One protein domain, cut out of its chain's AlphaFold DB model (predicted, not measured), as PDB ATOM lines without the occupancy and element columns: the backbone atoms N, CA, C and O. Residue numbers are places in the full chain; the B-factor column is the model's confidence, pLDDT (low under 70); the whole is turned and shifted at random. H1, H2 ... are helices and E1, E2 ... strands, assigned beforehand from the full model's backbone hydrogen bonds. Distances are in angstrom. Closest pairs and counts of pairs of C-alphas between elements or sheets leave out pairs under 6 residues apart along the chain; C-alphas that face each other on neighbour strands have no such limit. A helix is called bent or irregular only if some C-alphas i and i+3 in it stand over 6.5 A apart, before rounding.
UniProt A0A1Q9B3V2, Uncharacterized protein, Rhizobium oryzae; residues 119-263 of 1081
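Overview. This is residues 119 to 263 of the 1081 residues of an uncharacterized protein of Rhizobium oryzae (UniProt A0A1Q9B3V2). One twisted sheet of six strands forms the middle layer, with H1 and H2 over one face and H3 over the other; H4 packs on H3 and only grazes the sheet. Two loops, around Glu 155 and Gly 175, reach to opposite ends of the longest axis. The printed part has 145 residues, with four named helices and six named strands in the order E1 H1 E2 E3 H2 E4 H3 E5 E6 H4; the sheet's order is E4 E1 E3 E2 E5 E6, all antiparallel. The class is mixed, helices and strands, and the whole is compact, with a radius of gyration of the C-alphas of 14.3 A and spans of 45 by 38 by 28 A.

Along the chain. Across the sheet stand E4, residues 203 to 210, 21.4 A long; E1, residues 120 to 126, 20.2 A; E3, residues 159 to 165, 19.9 A; E2, residues 147 to 152; E5, residues 232 to 236; and E6, residues 242 to 247. E1 begins at C-alpha 120 (-23.551, 4.187, 7.331). H3 is residues 212 to 226, 21.3 A; H2 is residues 184 to 197, 20.5 A; H1 is residues 131 to 141; H4 is residues 252 to 262, ending at C-alpha 262 (-28.203, -2.354, 1.761). H1 is irregular: C-alphas 132 and 135 are 7.1 A apart.

Arrangement. From edge to edge the strands' lines turn by 89 degrees. Within hydrogen-bond range are N 205 and O 124 of E4 and E1, 2.8 A; N 123 and O 162 of E1 and E3, 2.9 A; N 150 and O 161 of the hairpin E2 and E3, 3.0 A; N 232 and O 149 of E5 and E2, 2.8 A; and N 233 and O 246 of the hairpin E5 and E6, 2.8 A. H3 is on the sheet at a height of 8.4 A, over E3 and only just over E1, with 3 C-alphas falling on E1; on the local plane it runs along the strands, at 8 degrees to E3. H1 is on the opposite face from H3. H4 touches H3 at a steep tilt of 46 degrees, opposite ways, the closest C-alphas being those of Ala 217 and Ala 259, 5.1 A. With residues 193 to 197 alone, H2 touches H1, closest at the C-alphas of Ala 137 and Thr 197, 5.1 A. E1, H1, E2 and E3, H2, E4 are split strand-helix-strand units, two strands running the same way with another between them, each with a right-handed crossover. Every O i to N i+4 pair is within range in H3 and H4, against 5 of 7 in H1 and 8 of 10 in H2.

Size, cuts and confidence. The C-alphas farthest apart are those of Glu 155 and Gly 175, 45.0 A. The printed part has no cut; the link from E3 to H2, residues 166 to 183, is long. Mean pLDDT of the printed part is 84.1, and it is under 70 at residues 153 to 156, 175 to 176 and 226 to 229.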
ATOM      1  N   ASP A 119     -19.667   2.587   7.631       81.81
ATOM      2  CA  ASP A 119     -20.288   2.371   6.316       81.81
ATOM      3  C   ASP A 119     -21.685   2.990   6.172       81.81
ATOM      4  O   ASP A 119     -22.204   3.040   5.057       81.81
ATOM      5  N   VAL A 120     -22.261   3.485   7.265       89.25
ATOM      6  CA  VAL A 120     -23.551   4.187   7.331       89.25
ATOM      7  C   VAL A 120     -23.321   5.526   8.030       89.25
ATOM      8  O   VAL A 120     -22.488   5.603   8.930       89.25
ATOM      9  N   LEU A 121     -24.038   6.575   7.632       90.94
ATOM     10  CA  LEU A 121     -23.975   7.899   8.252       90.94
ATOM     11  C   LEU A 121     -25.388   8.412   8.545       90.94
ATOM     12  O   LEU A 121     -26.228   8.391   7.644       90.94
ATOM     13  N   ARG A 122     -25.624   8.892   9.773       92.06
ATOM     14  CA  ARG A 122     -26.812   9.671  10.157       92.06
ATOM     15  C   ARG A 122     -26.475  11.160  10.202       92.06
ATOM     16  O   ARG A 122     -25.483  11.549  10.827       92.06
ATOM     17  N   LEU A 123     -27.347  11.981   9.629       92.19
ATOM     18  CA  LEU A 123     -27.341  13.434   9.780       92.19
ATOM     19  C   LEU A 123     -28.777  13.987   9.819       92.19
ATOM     20  O   LEU A 123     -29.710  13.313   9.390       92.19
ATOM     21  N   THR A 124     -28.943  15.201  10.330       91.31
ATOM     22  CA  THR A 124     -30.192  15.976  10.261       91.31
ATOM     23  C   THR A 124     -29.935  17.250   9.467       91.31
ATOM     24  O   THR A 124     -28.861  17.843   9.587       91.31
ATOM     25  N   ILE A 125     -30.908  17.666   8.660       90.88
ATOM     26  CA  ILE A 125     -30.898  18.923   7.911       90.88
ATOM     27  C   ILE A 125     -32.099  19.747   8.375       90.88
ATOM     28  O   ILE A 125     -33.219  19.243   8.362       90.88
ATOM     29  N   THR A 126     -31.877  20.998   8.768       90.25
ATOM     30  CA  THR A 126     -32.932  21.924   9.205       90.25
ATOM     31  C   THR A 126     -32.760  23.250   8.477       90.25
ATOM     32  O   THR A 126     -31.664  23.808   8.467       90.25
ATOM     33  N   GLY A 127     -33.820  23.757   7.854       85.38
ATOM     34  CA  GLY A 127     -33.794  25.028   7.125       85.38
ATOM     35  C   GLY A 127     -34.960  25.161   6.142       85.38
ATOM     36  O   GLY A 127     -35.784  24.256   6.056       85.38
ATOM     37  N   PRO A 128     -35.045  26.269   5.389       80.06
ATOM     38  CA  PRO A 128     -36.119  26.500   4.427       80.06
ATOM     39  C   PRO A 128     -35.936  25.619   3.180       80.06
ATOM     40  O   PRO A 128     -35.240  25.994   2.239       80.06
ATOM     41  N   VAL A 129     -36.563  24.440   3.176       78.81
ATOM     42  CA  VAL A 129     -36.527  23.473   2.066       78.81
ATOM     43  C   VAL A 129     -37.949  23.160   1.605       78.81
ATOM     44  O   VAL A 129     -38.810  22.846   2.424       78.81
ATOM     45  N   ALA A 130     -38.197  23.211   0.294       79.56
ATOM     46  CA  ALA A 130     -39.472  22.797  -0.287       79.56
ATOM     47  C   ALA A 130     -39.643  21.272  -0.162       79.56
ATOM     48  O   ALA A 130     -38.863  20.514  -0.742       79.56
ATOM     49  N   VAL A 131     -40.658  20.832   0.590       74.69
ATOM     50  CA  VAL A 131     -40.866  19.424   0.985       74.69
ATOM     51  C   VAL A 131     -40.897  18.473  -0.216       74.69
ATOM     52  O   VAL A 131     -40.190  17.466  -0.218       74.69
ATOM     53  N   ASP A 132     -41.635  18.826  -1.269       78.31
ATOM     54  CA  ASP A 132     -41.796  17.979  -2.459       78.31
ATOM     55  C   ASP A 132     -40.501  17.827  -3.279       78.31
ATOM     56  O   ASP A 132     -40.327  16.848  -4.004       78.31
ATOM     57  N   ALA A 133     -39.552  18.761  -3.136       82.50
ATOM     58  CA  ALA A 133     -38.269  18.741  -3.839       82.50
ATOM     59  C   ALA A 133     -37.171  17.943  -3.104       82.50
ATOM     60  O   ALA A 133     -36.123  17.659  -3.692       82.50
ATOM     61  N   VAL A 134     -37.389  17.556  -1.836       86.31
ATOM     62  CA  VAL A 134     -36.369  16.908  -0.984       86.31
ATOM     63  C   VAL A 134     -35.812  15.630  -1.619       86.31
ATOM     64  O   VAL A 134     -34.598  15.424  -1.613       86.31
ATOM     65  N   GLY A 135     -36.671  14.789  -2.205       86.69
ATOM     66  CA  GLY A 135     -36.260  13.526  -2.828       86.69
ATOM     67  C   GLY A 135     -35.265  13.722  -3.978       86.69
ATOM     68  O   GLY A 135     -34.217  13.073  -4.005       86.69
ATOM     69  N   GLU A 136     -35.542  14.656  -4.891       89.06
ATOM     70  CA  GLU A 136     -34.667  14.946  -6.036       89.06
ATOM     71  C   GLU A 136     -33.388  15.686  -5.623       89.06
ATOM     72  O   GLU A 136     -32.290  15.288  -6.018       89.06
ATOM     73  N   ALA A 137     -33.485  16.680  -4.736       89.50
ATOM     74  CA  ALA A 137     -32.316  17.404  -4.232       89.50
ATOM     75  C   ALA A 137     -31.338  16.495  -3.452       89.50
ATOM     76  O   ALA A 137     -30.119  16.708  -3.485       89.50
ATOM     77  N   LEU A 138     -31.840  15.443  -2.788       91.62
ATOM     78  CA  LEU A 138     -31.015  14.401  -2.167       91.62
ATOM     79  C   LEU A 138     -30.382  13.453  -3.200       91.62
ATOM     80  O   LEU A 138     -29.213  13.086  -3.037       91.62
ATOM     81  N   LYS A 139     -31.100  13.078  -4.271       92.00
ATOM     82  CA  LYS A 139     -30.543  12.281  -5.383       92.00
ATOM     83  C   LYS A 139     -29.384  13.014  -6.061       92.00
ATOM     84  O   LYS A 139     -28.329  12.411  -6.274       92.00
ATOM     85  N   GLU A 140     -29.546  14.308  -6.335       90.31
ATOM     86  CA  GLU A 140     -28.518  15.148  -6.958       90.31
ATOM     87  C   GLU A 140     -27.278  15.325  -6.060       90.31
ATOM     88  O   GLU A 140     -26.144  15.185  -6.524       90.31
ATOM     89  N   ALA A 141     -27.454  15.555  -4.752       90.06
ATOM     90  CA  ALA A 141     -26.330  15.724  -3.823       90.06
ATOM     91  C   ALA A 141     -25.526  14.430  -3.571       90.06
ATOM     92  O   ALA A 141     -24.321  14.472  -3.267       90.06
ATOM     93  N   LEU A 142     -26.183  13.266  -3.657       92.00
ATOM     94  CA  LEU A 142     -25.662  11.975  -3.193       92.00
ATOM     95  C   LEU A 142     -25.672  10.873  -4.282       92.00
ATOM     96  O   LEU A 142     -26.043   9.730  -3.992       92.00
ATOM     97  N   PRO A 143     -25.195  11.131  -5.517       88.56
ATOM     98  CA  PRO A 143     -25.439  10.269  -6.671       88.56
ATOM     99  C   PRO A 143     -24.844   8.863  -6.505       88.56
ATOM    100  O   PRO A 143     -23.625   8.658  -6.543       88.56
ATOM    101  N   GLY A 144     -25.713   7.856  -6.388       87.06
ATOM    102  CA  GLY A 144     -25.331   6.447  -6.238       87.06
ATOM    103  C   GLY A 144     -24.950   6.025  -4.812       87.06
ATOM    104  O   GLY A 144     -24.359   4.951  -4.644       87.06
ATOM    105  N   HIS A 145     -25.242   6.845  -3.800       91.50
ATOM    106  CA  HIS A 145     -25.389   6.402  -2.408       91.50
ATOM    107  C   HIS A 145     -26.790   5.783  -2.213       91.50
ATOM    108  O   HIS A 145     -27.712   6.121  -2.948       91.50
ATOM    109  N   ARG A 146     -26.981   4.889  -1.234       92.06
ATOM    110  CA  ARG A 146     -28.333   4.574  -0.733       92.06
ATOM    111  C   ARG A 146     -28.767   5.639   0.261       92.06
ATOM    112  O   ARG A 146     -27.928   6.128   1.019       92.06
ATOM    113  N   ILE A 147     -30.058   5.962   0.246       94.38
ATOM    114  CA  ILE A 147     -30.650   7.062   1.009       94.38
ATOM    115  C   ILE A 147     -31.954   6.568   1.646       94.38
ATOM    116  O   ILE A 147     -32.769   5.931   0.979       94.38
ATOM    117  N   ALA A 148     -32.154   6.868   2.926       93.75
ATOM    118  CA  ALA A 148     -33.436   6.783   3.611       93.75
ATOM    119  C   ALA A 148     -33.644   8.073   4.410       93.75
ATOM    120  O   ALA A 148     -32.710   8.529   5.075       93.75
ATOM    121  N   TRP A 149     -34.831   8.666   4.327       92.94
ATOM    122  CA  TRP A 149     -35.128   9.952   4.952       92.94
ATOM    123  C   TRP A 149     -36.561  10.037   5.475       92.94
ATOM    124  O   TRP A 149     -37.450   9.352   4.973       92.94
ATOM    125  N   SER A 150     -36.781  10.895   6.465       91.00
ATOM    126  CA  SER A 150     -38.106  11.327   6.920       91.00
ATOM    127  C   SER A 150     -38.103  12.834   7.152       91.00
ATOM    128  O   SER A 150     -37.103  13.399   7.598       91.00
ATOM    129  N   LEU A 151     -39.227  13.482   6.852       87.06
ATOM    130  CA  LEU A 151     -39.515  14.833   7.321       87.06
ATOM    131  C   LEU A 151     -40.140  14.721   8.714       87.06
ATOM    132  O   LEU A 151     -41.101  13.978   8.868       87.06
ATOM    133  N   ALA A 152     -39.606  15.417   9.712       79.38
ATOM    134  CA  ALA A 152     -40.305  15.659  10.967       79.38
ATOM    135  C   ALA A 152     -41.146  16.935  10.831       79.38
ATOM    136  O   ALA A 152     -40.636  17.962  10.373       79.38
ATOM    137  N   ASP A 153     -42.408  16.858  11.249       63.88
ATOM    138  CA  ASP A 153     -43.315  18.001  11.316       63.88
ATOM    139  C   ASP A 153     -42.978  18.847  12.559       63.88
ATOM    140  O   ASP A 153     -43.506  18.632  13.647       63.88
ATOM    141  N   ASP A 154     -42.040  19.781  12.391       61.28
ATOM    142  CA  ASP A 154     -41.763  20.893  13.311       61.28
ATOM    143  C   ASP A 154     -42.491  22.140  12.763       61.28
ATOM    144  O   ASP A 154     -42.210  22.568  11.641       61.28
ATOM    145  N   GLU A 155     -43.408  22.743  13.533       59.03
ATOM    146  CA  GLU A 155     -44.410  23.729  13.054       59.03
ATOM    147  C   GLU A 155     -43.862  25.016  12.395       59.03
ATOM    148  O   GLU A 155     -44.646  25.831  11.907       59.03
ATOM    149  N   HIS A 156     -42.549  25.268  12.412       66.75
ATOM    150  CA  HIS A 156     -41.946  26.520  11.918       66.75
ATOM    151  C   HIS A 156     -40.792  26.340  10.916       66.75
ATOM    152  O   HIS A 156     -40.552  27.248  10.120       66.75
ATOM    153  N   ILE A 157     -40.047  25.225  10.934       77.25
ATOM    154  CA  ILE A 157     -38.921  24.989  10.008       77.25
ATOM    155  C   ILE A 157     -38.839  23.489   9.683       77.25
ATOM    156  O   ILE A 157     -38.634  22.698  10.605       77.25
ATOM    157  N   PRO A 158     -38.910  23.071   8.403       82.38
ATOM    158  CA  PRO A 158     -38.857  21.659   8.057       82.38
ATOM    159  C   PRO A 158     -37.512  21.024   8.437       82.38
ATOM    160  O   PRO A 158     -36.426  21.548   8.155       82.38
ATOM    161  N   ARG A 159     -37.601  19.853   9.077       87.12
ATOM    162  CA  ARG A 159     -36.471  19.075   9.588       87.12
ATOM    163  C   ARG A 159     -36.424  17.713   8.904       87.12
ATOM    164  O   ARG A 159     -37.308  16.886   9.085       87.12
ATOM    165  N   ILE A 160     -35.359  17.448   8.159       89.44
ATOM    166  CA  ILE A 160     -35.132  16.180   7.462       89.44
ATOM    167  C   ILE A 160     -34.159  15.338   8.292       89.44
ATOM    168  O   ILE A 160     -33.004  15.728   8.478       89.44
ATOM    169  N   GLU A 161     -34.579  14.166   8.769       90.81
ATOM    170  CA  GLU A 161     -33.641  13.153   9.265       90.81
ATOM    171  C   GLU A 161     -33.181  12.262   8.108       90.81
ATOM    172  O   GLU A 161     -33.994  11.773   7.325       90.81
ATOM    173  N   LEU A 162     -31.867  12.047   7.990       92.50
ATOM    174  CA  LEU A 162     -31.243  11.389   6.844       92.50
ATOM    175  C   LEU A 162     -30.282  10.280   7.286       92.50
ATOM    176  O   LEU A 162     -29.378  10.492   8.099       92.50
ATOM    177  N   VAL A 163     -30.425   9.099   6.684       93.81
ATOM    178  CA  VAL A 163     -29.510   7.959   6.822       93.81
ATOM    179  C   VAL A 163     -29.004   7.573   5.436       93.81
ATOM    180  O   VAL A 163     -29.797   7.298   4.536       93.81
ATOM    181  N   ILE A 164     -27.681   7.545   5.243       93.62
ATOM    182  CA  ILE A 164     -27.054   7.269   3.938       93.62
ATOM    183  C   ILE A 164     -25.957   6.203   4.025       93.62
ATOM    184  O   ILE A 164     -25.280   6.060   5.045       93.62
ATOM    185  N   SER A 165     -25.722   5.470   2.931       92.69
ATOM    186  CA  SER A 165     -24.538   4.609   2.825       92.69
ATOM    187  C   SER A 165     -23.288   5.470   2.623       92.69
ATOM    188  O   SER A 165     -23.208   6.242   1.674       92.69
ATOM    189  N   ALA A 166     -22.262   5.330   3.462       89.06
ATOM    190  CA  ALA A 166     -21.045   6.140   3.353       89.06
ATOM    191  C   ALA A 166     -20.283   5.876   2.038       89.06
ATOM    192  O   ALA A 166     -19.632   6.763   1.492       89.06
ATOM    193  N   ALA A 167     -20.374   4.665   1.484       87.00
ATOM    194  CA  ALA A 167     -19.910   4.374   0.132       87.00
ATOM    195  C   ALA A 167     -21.001   4.658  -0.911       87.00
ATOM    196  O   ALA A 167     -22.172   4.362  -0.668       87.00
ATOM    197  N   ARG A 168     -20.590   5.128  -2.098       87.50
ATOM    198  CA  ARG A 168     -21.412   5.075  -3.316       87.50
ATOM    199  C   ARG A 168     -20.947   3.991  -4.281       87.50
ATOM    200  O   ARG A 168     -19.851   3.425  -4.140       87.50
ATOM    201  N   ARG A 169     -21.796   3.713  -5.270       83.88
ATOM    202  CA  ARG A 169     -21.438   3.002  -6.502       83.88
ATOM    203  C   ARG A 169     -20.644   3.902  -7.459       83.88
ATOM    204  O   ARG A 169     -20.390   5.071  -7.180       83.88
ATOM    205  N   ARG A 170     -20.158   3.297  -8.545       80.94
ATOM    206  CA  ARG A 170     -19.391   3.955  -9.611       80.94
ATOM    207  C   ARG A 170     -20.369   4.667 -10.542       80.94
ATOM    208  O   ARG A 170     -21.247   3.987 -11.063       80.94
ATOM    209  N   GLN A 171     -20.196   5.965 -10.777       79.00
ATOM    210  CA  GLN A 171     -20.958   6.656 -11.821       79.00
ATOM    211  C   GLN A 171     -20.303   6.476 -13.205       79.00
ATOM    212  O   GLN A 171     -19.119   6.117 -13.278       79.00
ATOM    213  N   PRO A 172     -21.040   6.680 -14.316       72.44
ATOM    214  CA  PRO A 172     -20.461   6.724 -15.659       72.44
ATOM    215  C   PRO A 172     -19.259   7.681 -15.738       72.44
ATOM    216  O   PRO A 172     -19.189   8.666 -15.011       72.44
ATOM    217  N   GLY A 173     -18.276   7.363 -16.584       70.38
ATOM    218  CA  GLY A 173     -17.029   8.132 -16.723       70.38
ATOM    219  C   GLY A 173     -16.004   7.958 -15.587       70.38
ATOM    220  O   GLY A 173     -14.804   7.946 -15.846       70.38
ATOM    221  N   GLU A 174     -16.421   7.746 -14.336       73.31
ATOM    222  CA  GLU A 174     -15.489   7.692 -13.198       73.31
ATOM    223  C   GLU A 174     -14.548   6.479 -13.227       73.31
ATOM    224  O   GLU A 174     -14.973   5.349 -13.463       73.31
ATOM    225  N   GLY A 175     -13.276   6.658 -12.857       56.66
ATOM    226  CA  GLY A 175     -12.336   5.540 -12.681       56.66
ATOM    227  C   GLY A 175     -12.567   4.698 -11.413       56.66
ATOM    228  O   GLY A 175     -12.238   3.514 -11.388       56.66
ATOM    229  N   ARG A 176     -13.136   5.282 -10.346       64.38
ATOM    230  CA  ARG A 176     -13.314   4.628  -9.033       64.38
ATOM    231  C   ARG A 176     -14.551   5.137  -8.288       64.38
ATOM    232  O   ARG A 176     -14.779   6.335  -8.221       64.38
ATOM    233  N   ALA A 177     -15.296   4.226  -7.661       75.06
ATOM    234  CA  ALA A 177     -16.484   4.555  -6.869       75.06
ATOM    235  C   ALA A 177     -16.128   5.231  -5.531       75.06
ATOM    236  O   ALA A 177     -15.468   4.616  -4.680       75.06
ATOM    237  N   GLY A 178     -16.610   6.461  -5.332       79.75
ATOM    238  CA  GLY A 178     -16.326   7.298  -4.162       79.75
ATOM    239  C   GLY A 178     -16.836   6.771  -2.808       79.75
ATOM    240  O   GLY A 178     -17.579   5.788  -2.719       79.75
ATOM    241  N   ARG A 179     -16.408   7.445  -1.735       87.06
ATOM    242  CA  ARG A 179     -16.814   7.205  -0.342       87.06
ATOM    243  C   ARG A 179     -16.730   8.511   0.452       87.06
ATOM    244  O   ARG A 179     -15.756   9.238   0.303       87.06
ATOM    245  N   ILE A 180     -17.723   8.752   1.303       87.94
ATOM    246  CA  ILE A 180     -17.703   9.730   2.392       87.94
ATOM    247  C   ILE A 180     -16.914   9.116   3.554       87.94
ATOM    248  O   ILE A 180     -17.145   7.967   3.947       87.94
ATOM    249  N   PHE A 181     -15.963   9.869   4.091       84.19
ATOM    250  CA  PHE A 181     -15.117   9.467   5.208       84.19
ATOM    251  C   PHE A 181     -15.395  10.344   6.429       84.19
ATOM    252  O   PHE A 181     -15.684  11.529   6.287       84.19
ATOM    253  N   ASP A 182     -15.208   9.788   7.627       83.44
ATOM    254  CA  ASP A 182     -15.143  10.583   8.857       83.44
ATOM    255  C   ASP A 182     -13.817  11.359   8.919       83.44
ATOM    256  O   ASP A 182     -12.849  10.934   9.553       83.44
ATOM    257  N   ASN A 183     -13.732  12.452   8.160       84.25
ATOM    258  CA  ASN A 183     -12.680  13.453   8.275       84.25
ATOM    259  C   ASN A 183     -13.192  14.830   7.827       84.25
ATOM    260  O   ASN A 183     -14.087  14.944   6.989       84.25
ATOM    261  N   ARG A 184     -12.573  15.892   8.356       81.56
ATOM    262  CA  ARG A 184     -13.019  17.284   8.179       81.56
ATOM    263  C   ARG A 184     -13.135  17.733   6.715       81.56
ATOM    264  O   ARG A 184     -13.966  18.585   6.429       81.56
ATOM    265  N   LYS A 185     -12.333  17.177   5.794       86.19
ATOM    266  CA  LYS A 185     -12.419  17.503   4.361       86.19
ATOM    267  C   LYS A 185     -13.617  16.812   3.709       86.19
ATOM    268  O   LYS A 185     -14.456  17.493   3.141       86.19
ATOM    269  N   SER A 186     -13.744  15.494   3.860       88.44
ATOM    270  CA  SER A 186     -14.843  14.725   3.254       88.44
ATOM    271  C   SER A 186     -16.225  15.072   3.821       88.44
ATOM    272  O   SER A 186     -17.223  14.807   3.151       88.44
ATOM    273  N   LEU A 187     -16.290  15.619   5.040       88.31
ATOM    274  CA  LEU A 187     -17.523  16.115   5.653       88.31
ATOM    275  C   LEU A 187     -17.885  17.529   5.164       88.31
ATOM    276  O   LEU A 187     -19.058  17.783   4.916       88.31
ATOM    277  N   ARG A 188     -16.902  18.412   4.928       87.62
ATOM    278  CA  ARG A 188     -17.133  19.688   4.220       87.62
ATOM    279  C   ARG A 188     -17.604  19.443   2.789       87.62
ATOM    280  O   ARG A 188     -18.682  19.877   2.433       87.62
ATOM    281  N   GLU A 189     -16.925  18.570   2.044       88.69
ATOM    282  CA  GLU A 189     -17.345  18.139   0.698       88.69
ATOM    283  C   GLU A 189     -18.735  17.461   0.648       88.69
ATOM    284  O   GLU A 189     -19.238  17.177  -0.440       88.69
ATOM    285  N   LEU A 190     -19.344  17.122   1.791       90.69
ATOM    286  CA  LEU A 190     -20.732  16.664   1.909       90.69
ATOM    287  C   LEU A 190     -21.680  17.841   2.198       90.69
ATOM    288  O   LEU A 190     -22.673  17.996   1.490       90.69
ATOM    289  N   ASP A 191     -21.340  18.678   3.180       90.00
ATOM    290  CA  ASP A 191     -22.035  19.927   3.528       90.00
ATOM    291  C   ASP A 191     -22.151  20.871   2.311       90.00
ATOM    292  O   ASP A 191     -23.255  21.250   1.918       90.00
ATOM    293  N   ASP A 192     -21.037  21.108   1.610       90.12
ATOM    294  CA  ASP A 192     -20.918  21.906   0.380       90.12
ATOM    295  C   ASP A 192     -21.731  21.344  -0.803       90.12
ATOM    296  O   ASP A 192     -21.940  22.043  -1.796       90.12
ATOM    297  N   ARG A 193     -22.130  20.062  -0.770       91.12
ATOM    298  CA  ARG A 193     -23.010  19.452  -1.786       91.12
ATOM    299  C   ARG A 193     -24.472  19.614  -1.411       91.12
ATOM    300  O   ARG A 193     -25.242  20.098  -2.230       91.12
ATOM    301  N   LEU A 194     -24.829  19.261  -0.178       90.56
ATOM    302  CA  LEU A 194     -26.199  19.368   0.322       90.56
ATOM    303  C   LEU A 194     -26.687  20.828   0.302       90.56
ATOM    304  O   LEU A 194     -27.787  21.086  -0.170       90.56
ATOM    305  N   LYS A 195     -25.846  21.802   0.675       90.56
ATOM    306  CA  LYS A 195     -26.167  23.243   0.587       90.56
ATOM    307  C   LYS A 195     -26.303  23.791  -0.836       90.56
ATOM    308  O   LYS A 195     -26.870  24.864  -1.013       90.56
ATOM    309  N   ARG A 196     -25.788  23.096  -1.856       90.00
ATOM    310  CA  ARG A 196     -25.969  23.508  -3.260       90.00
ATOM    311  C   ARG A 196     -27.281  23.023  -3.865       90.00
ATOM    312  O   ARG A 196     -27.783  23.708  -4.745       90.00
ATOM    313  N   THR A 197     -27.836  21.906  -3.394       88.75
ATOM    314  CA  THR A 197     -29.108  21.363  -3.908       88.75
ATOM    315  C   THR A 197     -30.307  21.712  -3.022       88.75
ATOM    316  O   THR A 197     -31.401  21.911  -3.530       88.75
ATOM    317  N   LEU A 198     -30.106  21.842  -1.703       84.94
ATOM    318  CA  LEU A 198     -31.146  22.186  -0.718       84.94
ATOM    319  C   LEU A 198     -31.141  23.678  -0.323       84.94
ATOM    320  O   LEU A 198     -31.949  24.095   0.502       84.94
ATOM    321  N   GLY A 199     -30.234  24.478  -0.893       82.38
ATOM    322  CA  GLY A 199     -30.068  25.903  -0.594       82.38
ATOM    323  C   GLY A 199     -29.076  26.199   0.539       82.38
ATOM    324  O   GLY A 199     -28.847  25.398   1.445       82.38
ATOM    325  N   THR A 200     -28.468  27.386   0.506       81.25
ATOM    326  CA  THR A 200     -27.396  27.786   1.440       81.25
ATOM    327  C   THR A 200     -27.874  28.041   2.871       81.25
ATOM    328  O   THR A 200     -27.055  28.039   3.787       81.25
ATOM    329  N   GLY A 201     -29.183  28.226   3.072       80.75
ATOM    330  CA  GLY A 201     -29.807  28.453   4.378       80.75
ATOM    331  C   GLY A 201     -29.974  27.205   5.253       80.75
ATOM    332  O   GLY A 201     -30.478  27.332   6.367       80.75
ATOM    333  N   VAL A 202     -29.586  26.007   4.789       86.62
ATOM    334  CA  VAL A 202     -29.736  24.778   5.587       86.62
ATOM    335  C   VAL A 202     -28.587  24.560   6.573       86.62
ATOM    336  O   VAL A 202     -27.400  24.627   6.235       86.62
ATOM    337  N   VAL A 203     -28.948  24.226   7.811       87.38
ATOM    338  CA  VAL A 203     -28.039  23.789   8.873       87.38
ATOM    339  C   VAL A 203     -27.973  22.266   8.862       87.38
ATOM    340  O   VAL A 203     -29.002  21.594   8.897       87.38
ATOM    341  N   ILE A 204     -26.759  21.714   8.825       88.81
ATOM    342  CA  ILE A 204     -26.521  20.270   8.725       88.81
ATOM    343  C   ILE A 204     -25.825  19.783   9.995       88.81
ATOM    344  O   ILE A 204     -24.689  20.164  10.283       88.81
ATOM    345  N   GLN A 205     -26.506  18.928  10.756       88.56
ATOM    346  CA  GLN A 205     -26.003  18.336  11.994       88.56
ATOM    347  C   GLN A 205     -25.594  16.880  11.759       88.56
ATOM    348  O   GLN A 205     -26.397  16.050  11.338       88.56
ATOM    349  N   LEU A 206     -24.329  16.561  12.033       84.94
ATOM    350  CA  LEU A 206     -23.777  15.216  11.891       84.94
ATOM    351  C   LEU A 206     -23.934  14.449  13.209       84.94
ATOM    352  O   LEU A 206     -23.359  14.859  14.213       84.94
ATOM    353  N   HIS A 207     -24.659  13.328  13.205       81.25
ATOM    354  CA  HIS A 207     -24.917  12.568  14.437       81.25
ATOM    355  C   HIS A 207     -23.864  11.489  14.690       81.25
ATOM    356  O   HIS A 207     -23.129  11.541  15.671       81.25
ATOM    357  N   ALA A 208     -23.795  10.483  13.814       78.12
ATOM    358  CA  ALA A 208     -22.947   9.314  14.024       78.12
ATOM    359  C   ALA A 208     -22.663   8.548  12.726       78.12
ATOM    360  O   ALA A 208     -23.456   8.564  11.783       78.12
ATOM    361  N   PHE A 209     -21.559   7.797  12.728       85.62
ATOM    362  CA  PHE A 209     -21.304   6.745  11.745       85.62
ATOM    363  C   PHE A 209     -21.631   5.366  12.331       85.62
ATOM    364  O   PHE A 209     -21.026   4.950  13.319       85.62
ATOM    365  N   ASP A 210     -22.523   4.645  11.659       84.31
ATOM    366  CA  ASP A 210     -22.950   3.276  11.963       84.31
ATOM    367  C   ASP A 210     -22.167   2.245  11.109       84.31
ATOM    368  O   ASP A 210     -21.528   2.590  10.103       84.31
ATOM    369  N   HIS A 211     -22.216   0.959  11.487       82.75
ATOM    370  CA  HIS A 211     -21.518  -0.127  10.781       82.75
ATOM    371  C   HIS A 211     -22.435  -1.287  10.362       82.75
ATOM    372  O   HIS A 211     -23.282  -1.750  11.124       82.75
ATOM    373  N   GLY A 212     -22.196  -1.823   9.161       79.88
ATOM    374  CA  GLY A 212     -22.851  -3.039   8.671       79.88
ATOM    375  C   GLY A 212     -24.386  -2.972   8.596       79.88
ATOM    376  O   GLY A 212     -25.000  -1.910   8.667       79.88
ATOM    377  N   VAL A 213     -25.006  -4.143   8.427       83.31
ATOM    378  CA  VAL A 213     -26.470  -4.290   8.302       83.31
ATOM    379  C   VAL A 213     -27.191  -3.938   9.605       83.31
ATOM    380  O   VAL A 213     -28.236  -3.303   9.571       83.31
ATOM    381  N   GLU A 214     -26.620  -4.303  10.753       82.38
ATOM    382  CA  GLU A 214     -27.191  -3.995  12.070       82.38
ATOM    383  C   GLU A 214     -27.193  -2.483  12.353       82.38
ATOM    384  O   GLU A 214     -28.155  -1.977  12.925       82.38
ATOM    385  N   GLY A 215     -26.180  -1.746  11.876       84.44
ATOM    386  CA  GLY A 215     -26.168  -0.282  11.883       84.44
ATOM    387  C   GLY A 215     -27.277   0.324  11.020       84.44
ATOM    388  O   GLY A 215     -28.007   1.185  11.500       84.44
ATOM    389  N   VAL A 216     -27.482  -0.171   9.789       88.31
ATOM    390  CA  VAL A 216     -28.628   0.264   8.959       88.31
ATOM    391  C   VAL A 216     -29.951  -0.027   9.671       88.31
ATOM    392  O   VAL A 216     -30.770   0.874   9.806       88.31
ATOM    393  N   ALA A 217     -30.155  -1.245  10.183       89.44
ATOM    394  CA  ALA A 217     -31.397  -1.631  10.857       89.44
ATOM    395  C   ALA A 217     -31.682  -0.767  12.099       89.44
ATOM    396  O   ALA A 217     -32.805  -0.300  12.276       89.44
ATOM    397  N   ARG A 218     -30.663  -0.506  12.931       88.56
ATOM    398  CA  ARG A 218     -30.747   0.417  14.074       88.56
ATOM    399  C   ARG A 218     -31.151   1.817  13.620       88.56
ATOM    400  O   ARG A 218     -32.094   2.382  14.166       88.56
ATOM    401  N   SER A 219     -30.471   2.356  12.610       88.88
ATOM    402  CA  SER A 219     -30.714   3.722  12.156       88.88
ATOM    403  C   SER A 219     -32.065   3.897  11.441       88.88
ATOM    404  O   SER A 219     -32.727   4.910  11.661       88.88
ATOM    405  N   LEU A 220     -32.540   2.910  10.677       90.06
ATOM    406  CA  LEU A 220     -33.895   2.918  10.108       90.06
ATOM    407  C   LEU A 220     -34.976   2.831  11.204       90.06
ATOM    408  O   LEU A 220     -35.926   3.607  11.181       90.06
ATOM    409  N   ARG A 221     -34.804   1.976  12.227       88.00
ATOM    410  CA  ARG A 221     -35.718   1.934  13.392       88.00
ATOM    411  C   ARG A 221     -35.747   3.239  14.184       88.00
ATOM    412  O   ARG A 221     -36.756   3.533  14.814       88.00
ATOM    413  N   GLN A 222     -34.646   3.988  14.196       85.75
ATOM    414  CA  GLN A 222     -34.590   5.289  14.856       85.75
ATOM    415  C   GLN A 222     -35.271   6.383  14.018       85.75
ATOM    416  O   GLN A 222     -35.965   7.200  14.604       85.75
ATOM    417  N   LEU A 223     -35.177   6.359  12.678       85.12
ATOM    418  CA  LEU A 223     -36.011   7.225  11.821       85.12
ATOM    419  C   LEU A 223     -37.509   6.988  12.100       85.12
ATOM    420  O   LEU A 223     -38.213   7.931  12.442       85.12
ATOM    421  N   ASN A 224     -37.946   5.721  12.112       79.19
ATOM    422  CA  ASN A 224     -39.316   5.299  12.468       79.19
ATOM    423  C   ASN A 224     -39.741   5.614  13.928       79.19
ATOM    424  O   ASN A 224     -40.838   5.229  14.329       79.19
ATOM    425  N   ARG A 225     -38.869   6.205  14.760       73.62
ATOM    426  CA  ARG A 225     -39.145   6.532  16.174       73.62
ATOM    427  C   ARG A 225     -39.020   8.017  16.491       73.62
ATOM    428  O   ARG A 225     -39.795   8.501  17.306       73.62
ATOM    429  N   THR A 226     -38.044   8.719  15.911       63.28
ATOM    430  CA  THR A 226     -37.884  10.169  16.112       63.28
ATOM    431  C   THR A 226     -38.907  10.954  15.293       63.28
ATOM    432  O   THR A 226     -39.392  11.983  15.748       63.28
ATOM    433  N   SER A 227     -39.240  10.471  14.094       59.16
ATOM    434  CA  SER A 227     -40.281  11.040  13.240       59.16
ATOM    435  C   SER A 227     -41.573  10.234  13.406       59.16
ATOM    436  O   SER A 227     -41.547   9.015  13.237       59.16
ATOM    437  N   GLN A 228     -42.718  10.888  13.630       61.81
ATOM    438  CA  GLN A 228     -44.051  10.256  13.510       61.81
ATOM    439  C   GLN A 228     -44.474  10.079  12.034       61.81
ATOM    440  O   GLN A 228     -45.653  10.043  11.692       61.81
ATOM    441  N   SER A 229     -43.492   9.996  11.141       65.38
ATOM    442  CA  SER A 229     -43.606  10.441   9.757       65.38
ATOM    443  C   SER A 229     -43.111   9.361   8.805       65.38
ATOM    444  O   SER A 229     -42.280   8.518   9.149       65.38
ATOM    445  N   ILE A 230     -43.621   9.387   7.579       80.62
ATOM    446  CA  ILE A 230     -43.352   8.358   6.575       80.62
ATOM    447  C   ILE A 230     -41.867   8.378   6.178       80.62
ATOM    448  O   ILE A 230     -41.395   9.332   5.561       80.62
ATOM    449  N   VAL A 231     -41.142   7.295   6.477       88.38
ATOM    450  CA  VAL A 231     -39.771   7.103   5.985       88.38
ATOM    451  C   VAL A 231     -39.801   6.726   4.507       88.38
ATOM    452  O   VAL A 231     -40.364   5.701   4.116       88.38
ATOM    453  N   THR A 232     -39.141   7.533   3.686       91.19
ATOM    454  CA  THR A 232     -38.957   7.319   2.251       91.19
ATOM    455  C   THR A 232     -37.557   6.767   1.988       91.19
ATOM    456  O   THR A 232     -36.550   7.330   2.417       91.19
ATOM    457  N   VAL A 233     -37.483   5.646   1.271       92.19
ATOM    458  CA  VAL A 233     -36.233   4.983   0.887       92.19
ATOM    459  C   VAL A 233     -36.019   5.126  -0.612       92.19
ATOM    460  O   VAL A 233     -36.845   4.687  -1.416       92.19
ATOM    461  N   ILE A 234     -34.864   5.676  -0.982       90.81
ATOM    462  CA  ILE A 234     -34.429   5.824  -2.369       90.81
ATOM    463  C   ILE A 234     -33.477   4.665  -2.682       90.81
ATOM    464  O   ILE A 234     -32.313   4.630  -2.265       90.81
ATOM    465  N   GLY A 235     -34.015   3.651  -3.361       83.81
ATOM    466  CA  GLY A 235     -33.282   2.435  -3.704       83.81
ATOM    467  C   GLY A 235     -32.254   2.649  -4.819       83.81
ATOM    468  O   GLY A 235     -32.392   3.548  -5.643       83.81
ATOM    469  N   LEU A 236     -31.249   1.770  -4.886       85.31
ATOM    470  CA  LEU A 236     -30.346   1.657  -6.040       85.31
ATOM    471  C   LEU A 236     -30.626   0.370  -6.821       85.31
ATOM    472  O   LEU A 236     -30.778  -0.694  -6.211       85.31
ATOM    473  N   ASP A 237     -30.611   0.465  -8.150       82.81
ATOM    474  CA  ASP A 237     -30.917  -0.624  -9.088       82.81
ATOM    475  C   ASP A 237     -29.765  -1.670  -9.193       82.81
ATOM    476  O   ASP A 237     -29.047  -1.938  -8.220       82.81
ATOM    477  N   LYS A 238     -29.540  -2.307 -10.353       75.19
ATOM    478  CA  LYS A 238     -28.340  -3.121 -10.629       75.19
ATOM    479  C   LYS A 238     -27.143  -2.294 -11.126       75.19
ATOM    480  O   LYS A 238     -26.022  -2.649 -10.754       75.19
ATOM    481  N   ALA A 239     -27.352  -1.226 -11.898       73.38
ATOM    482  CA  ALA A 239     -26.305  -0.345 -12.425       73.38
ATOM    483  C   ALA A 239     -25.721   0.600 -11.356       73.38
ATOM    484  O   ALA A 239     -24.512   0.823 -11.312       73.38
ATOM    485  N   GLY A 240     -26.557   1.075 -10.432       74.88
ATOM    486  CA  GLY A 240     -26.261   2.141  -9.473       74.88
ATOM    487  C   GLY A 240     -26.933   3.481  -9.773       74.88
ATOM    488  O   GLY A 240     -26.529   4.483  -9.185       74.88
ATOM    489  N   ALA A 241     -27.947   3.483 -10.639       82.31
ATOM    490  CA  ALA A 241     -28.931   4.552 -10.716       82.31
ATOM    491  C   ALA A 241     -29.934   4.426  -9.555       82.31
ATOM    492  O   ALA A 241     -30.061   3.362  -8.934       82.31
ATOM    493  N   PHE A 242     -30.645   5.515  -9.267       86.62
ATOM    494  CA  PHE A 242     -31.764   5.494  -8.332       86.62
ATOM    495  C   PHE A 242     -32.976   4.793  -8.955       86.62
ATOM    496  O   PHE A 242     -33.235   4.929 -10.149       86.62
ATOM    497  N   GLY A 243     -33.699   4.026  -8.142       81.88
ATOM    498  CA  GLY A 243     -35.054   3.579  -8.458       81.88
ATOM    499  C   GLY A 243     -36.097   4.599  -8.000       81.88
ATOM    500  O   GLY A 243     -35.750   5.649  -7.461       81.88
ATOM    501  N   ALA A 244     -37.375   4.260  -8.174       79.25
ATOM    502  CA  ALA A 244     -38.474   5.033  -7.606       79.25
ATOM    503  C   ALA A 244     -38.423   5.054  -6.067       79.25
ATOM    504  O   ALA A 244     -38.037   4.067  -5.426       79.25
ATOM    505  N   ASP A 245     -38.846   6.175  -5.490       87.38
ATOM    506  CA  ASP A 245     -38.957   6.385  -4.049       87.38
ATOM    507  C   ASP A 245     -40.040   5.473  -3.467       87.38
ATOM    508  O   ASP A 245     -41.164   5.405  -3.971       87.38
ATOM    509  N   ARG A 246     -39.708   4.754  -2.390       90.12
ATOM    510  CA  ARG A 246     -40.633   3.822  -1.736       90.12
ATOM    511  C   ARG A 246     -40.761   4.132  -0.253       90.12
ATOM    512  O   ARG A 246     -39.768   4.168   0.469       90.12
ATOM    513  N   ARG A 247     -42.006   4.257   0.207       89.12
ATOM    514  CA  ARG A 247     -42.357   4.325   1.631       89.12
ATOM    515  C   ARG A 247     -41.964   3.012   2.321       89.12
ATOM    516  O   ARG A 247     -42.297   1.930   1.831       89.12
ATOM    517  N   LEU A 248     -41.234   3.096   3.429       87.69
ATOM    518  CA  LEU A 248     -40.841   1.954   4.251       87.69
ATOM    519  C   LEU A 248     -41.910   1.726   5.334       87.69
ATOM    520  O   LEU A 248     -42.177   2.654   6.099       87.69
ATOM    521  N   PRO A 249     -42.519   0.528   5.435       85.19
ATOM    522  CA  PRO A 249     -43.400   0.202   6.553       85.19
ATOM    523  C   PRO A 249     -42.684   0.342   7.902       85.19
ATOM    524  O   PRO A 249     -41.484   0.078   8.016       85.19
ATOM    525  N   SER A 250     -43.431   0.716   8.941       78.31
ATOM    526  CA  SER A 250     -42.908   0.868  10.306       78.31
ATOM    527  C   SER A 250     -42.496  -0.464  10.959       78.31
ATOM    528  O   SER A 250     -41.742  -0.469  11.934       78.31
ATOM    529  N   GLU A 251     -42.954  -1.584  10.396       84.06
ATOM    530  CA  GLU A 251     -42.720  -2.960  10.838       84.06
ATOM    531  C   GLU A 251     -41.234  -3.342  10.943       84.06
ATOM    532  O   GLU A 251     -40.418  -3.081  10.055       84.06
ATOM    533  N   ASN A 252     -40.884  -4.064  12.013       80.81
ATOM    534  CA  ASN A 252     -39.504  -4.490  12.268       80.81
ATOM    535  C   ASN A 252     -38.913  -5.368  11.154       80.81
ATOM    536  O   ASN A 252     -37.714  -5.254  10.885       80.81
ATOM    537  N   ASP A 253     -39.719  -6.217  10.512       81.81
ATOM    538  CA  ASP A 253     -39.248  -7.128   9.466       81.81
ATOM    539  C   ASP A 253     -39.041  -6.420   8.125       81.81
ATOM    540  O   ASP A 253     -38.013  -6.642   7.481       81.81
ATOM    541  N   ALA A 254     -39.912  -5.473   7.757       85.38
ATOM    542  CA  ALA A 254     -39.698  -4.599   6.602       85.38
ATOM    543  C   ALA A 254     -38.397  -3.785   6.743       85.38
ATOM    544  O   ALA A 254     -37.594  -3.706   5.809       85.38
ATOM    545  N   VAL A 255     -38.133  -3.248   7.942       88.00
ATOM    546  CA  VAL A 255     -36.876  -2.554   8.261       88.00
ATOM    547  C   VAL A 255     -35.664  -3.497   8.206       88.00
ATOM    548  O   VAL A 255     -34.594  -3.105   7.731       88.00
ATOM    549  N   LEU A 256     -35.803  -4.749   8.658       84.62
ATOM    550  CA  LEU A 256     -34.732  -5.748   8.586       84.62
ATOM    551  C   LEU A 256     -34.438  -6.197   7.148       84.62
ATOM    552  O   LEU A 256     -33.267  -6.388   6.821       84.62
ATOM    553  N   GLU A 257     -35.446  -6.357   6.287       85.81
ATOM    554  CA  GLU A 257     -35.245  -6.673   4.866       85.81
ATOM    555  C   GLU A 257     -34.622  -5.509   4.087       85.81
ATOM    556  O   GLU A 257     -33.676  -5.735   3.328       85.81
ATOM    557  N   GLU A 258     -35.020  -4.256   4.337       91.19
ATOM    558  CA  GLU A 258     -34.325  -3.114   3.725       91.19
ATOM    559  C   GLU A 258     -32.863  -3.038   4.196       91.19
ATOM    560  O   GLU A 258     -31.945  -2.928   3.379       91.19
ATOM    561  N   ALA A 259     -32.598  -3.215   5.494       88.62
ATOM    562  CA  ALA A 259     -31.230  -3.258   6.006       88.62
ATOM    563  C   ALA A 259     -30.395  -4.394   5.375       88.62
ATOM    564  O   ALA A 259     -29.213  -4.201   5.060       88.62
ATOM    565  N   LYS A 260     -30.994  -5.570   5.127       84.75
ATOM    566  CA  LYS A 260     -30.358  -6.672   4.381       84.75
ATOM    567  C   LYS A 260     -30.096  -6.288   2.919       84.75
ATOM    568  O   LYS A 260     -29.026  -6.623   2.406       84.75
ATOM    569  N   ALA A 261     -30.995  -5.550   2.262       86.88
ATOM    570  CA  ALA A 261     -30.814  -5.075   0.887       86.88
ATOM    571  C   ALA A 261     -29.620  -4.109   0.744       86.88
ATOM    572  O   ALA A 261     -28.876  -4.181  -0.240       86.88
ATOM    573  N   TRP A 262     -29.355  -3.270   1.754       88.44
ATOM    574  CA  TRP A 262     -28.203  -2.354   1.761       88.44
ATOM    575  C   TRP A 262     -26.845  -3.080   1.787       88.44
ATOM    576  O   TRP A 262     -25.841  -2.513   1.353       88.44
ATOM    577  N   LYS A 263     -26.789  -4.353   2.217       83.06
ATOM    578  CA  LYS A 263     -25.552  -5.143   2.408       83.06
ATOM    579  C   LYS A 263     -24.608  -5.185   1.195       83.06
ATOM    580  O   LYS A 263     -23.408  -5.373   1.377       83.06
TER     581      LYS A 263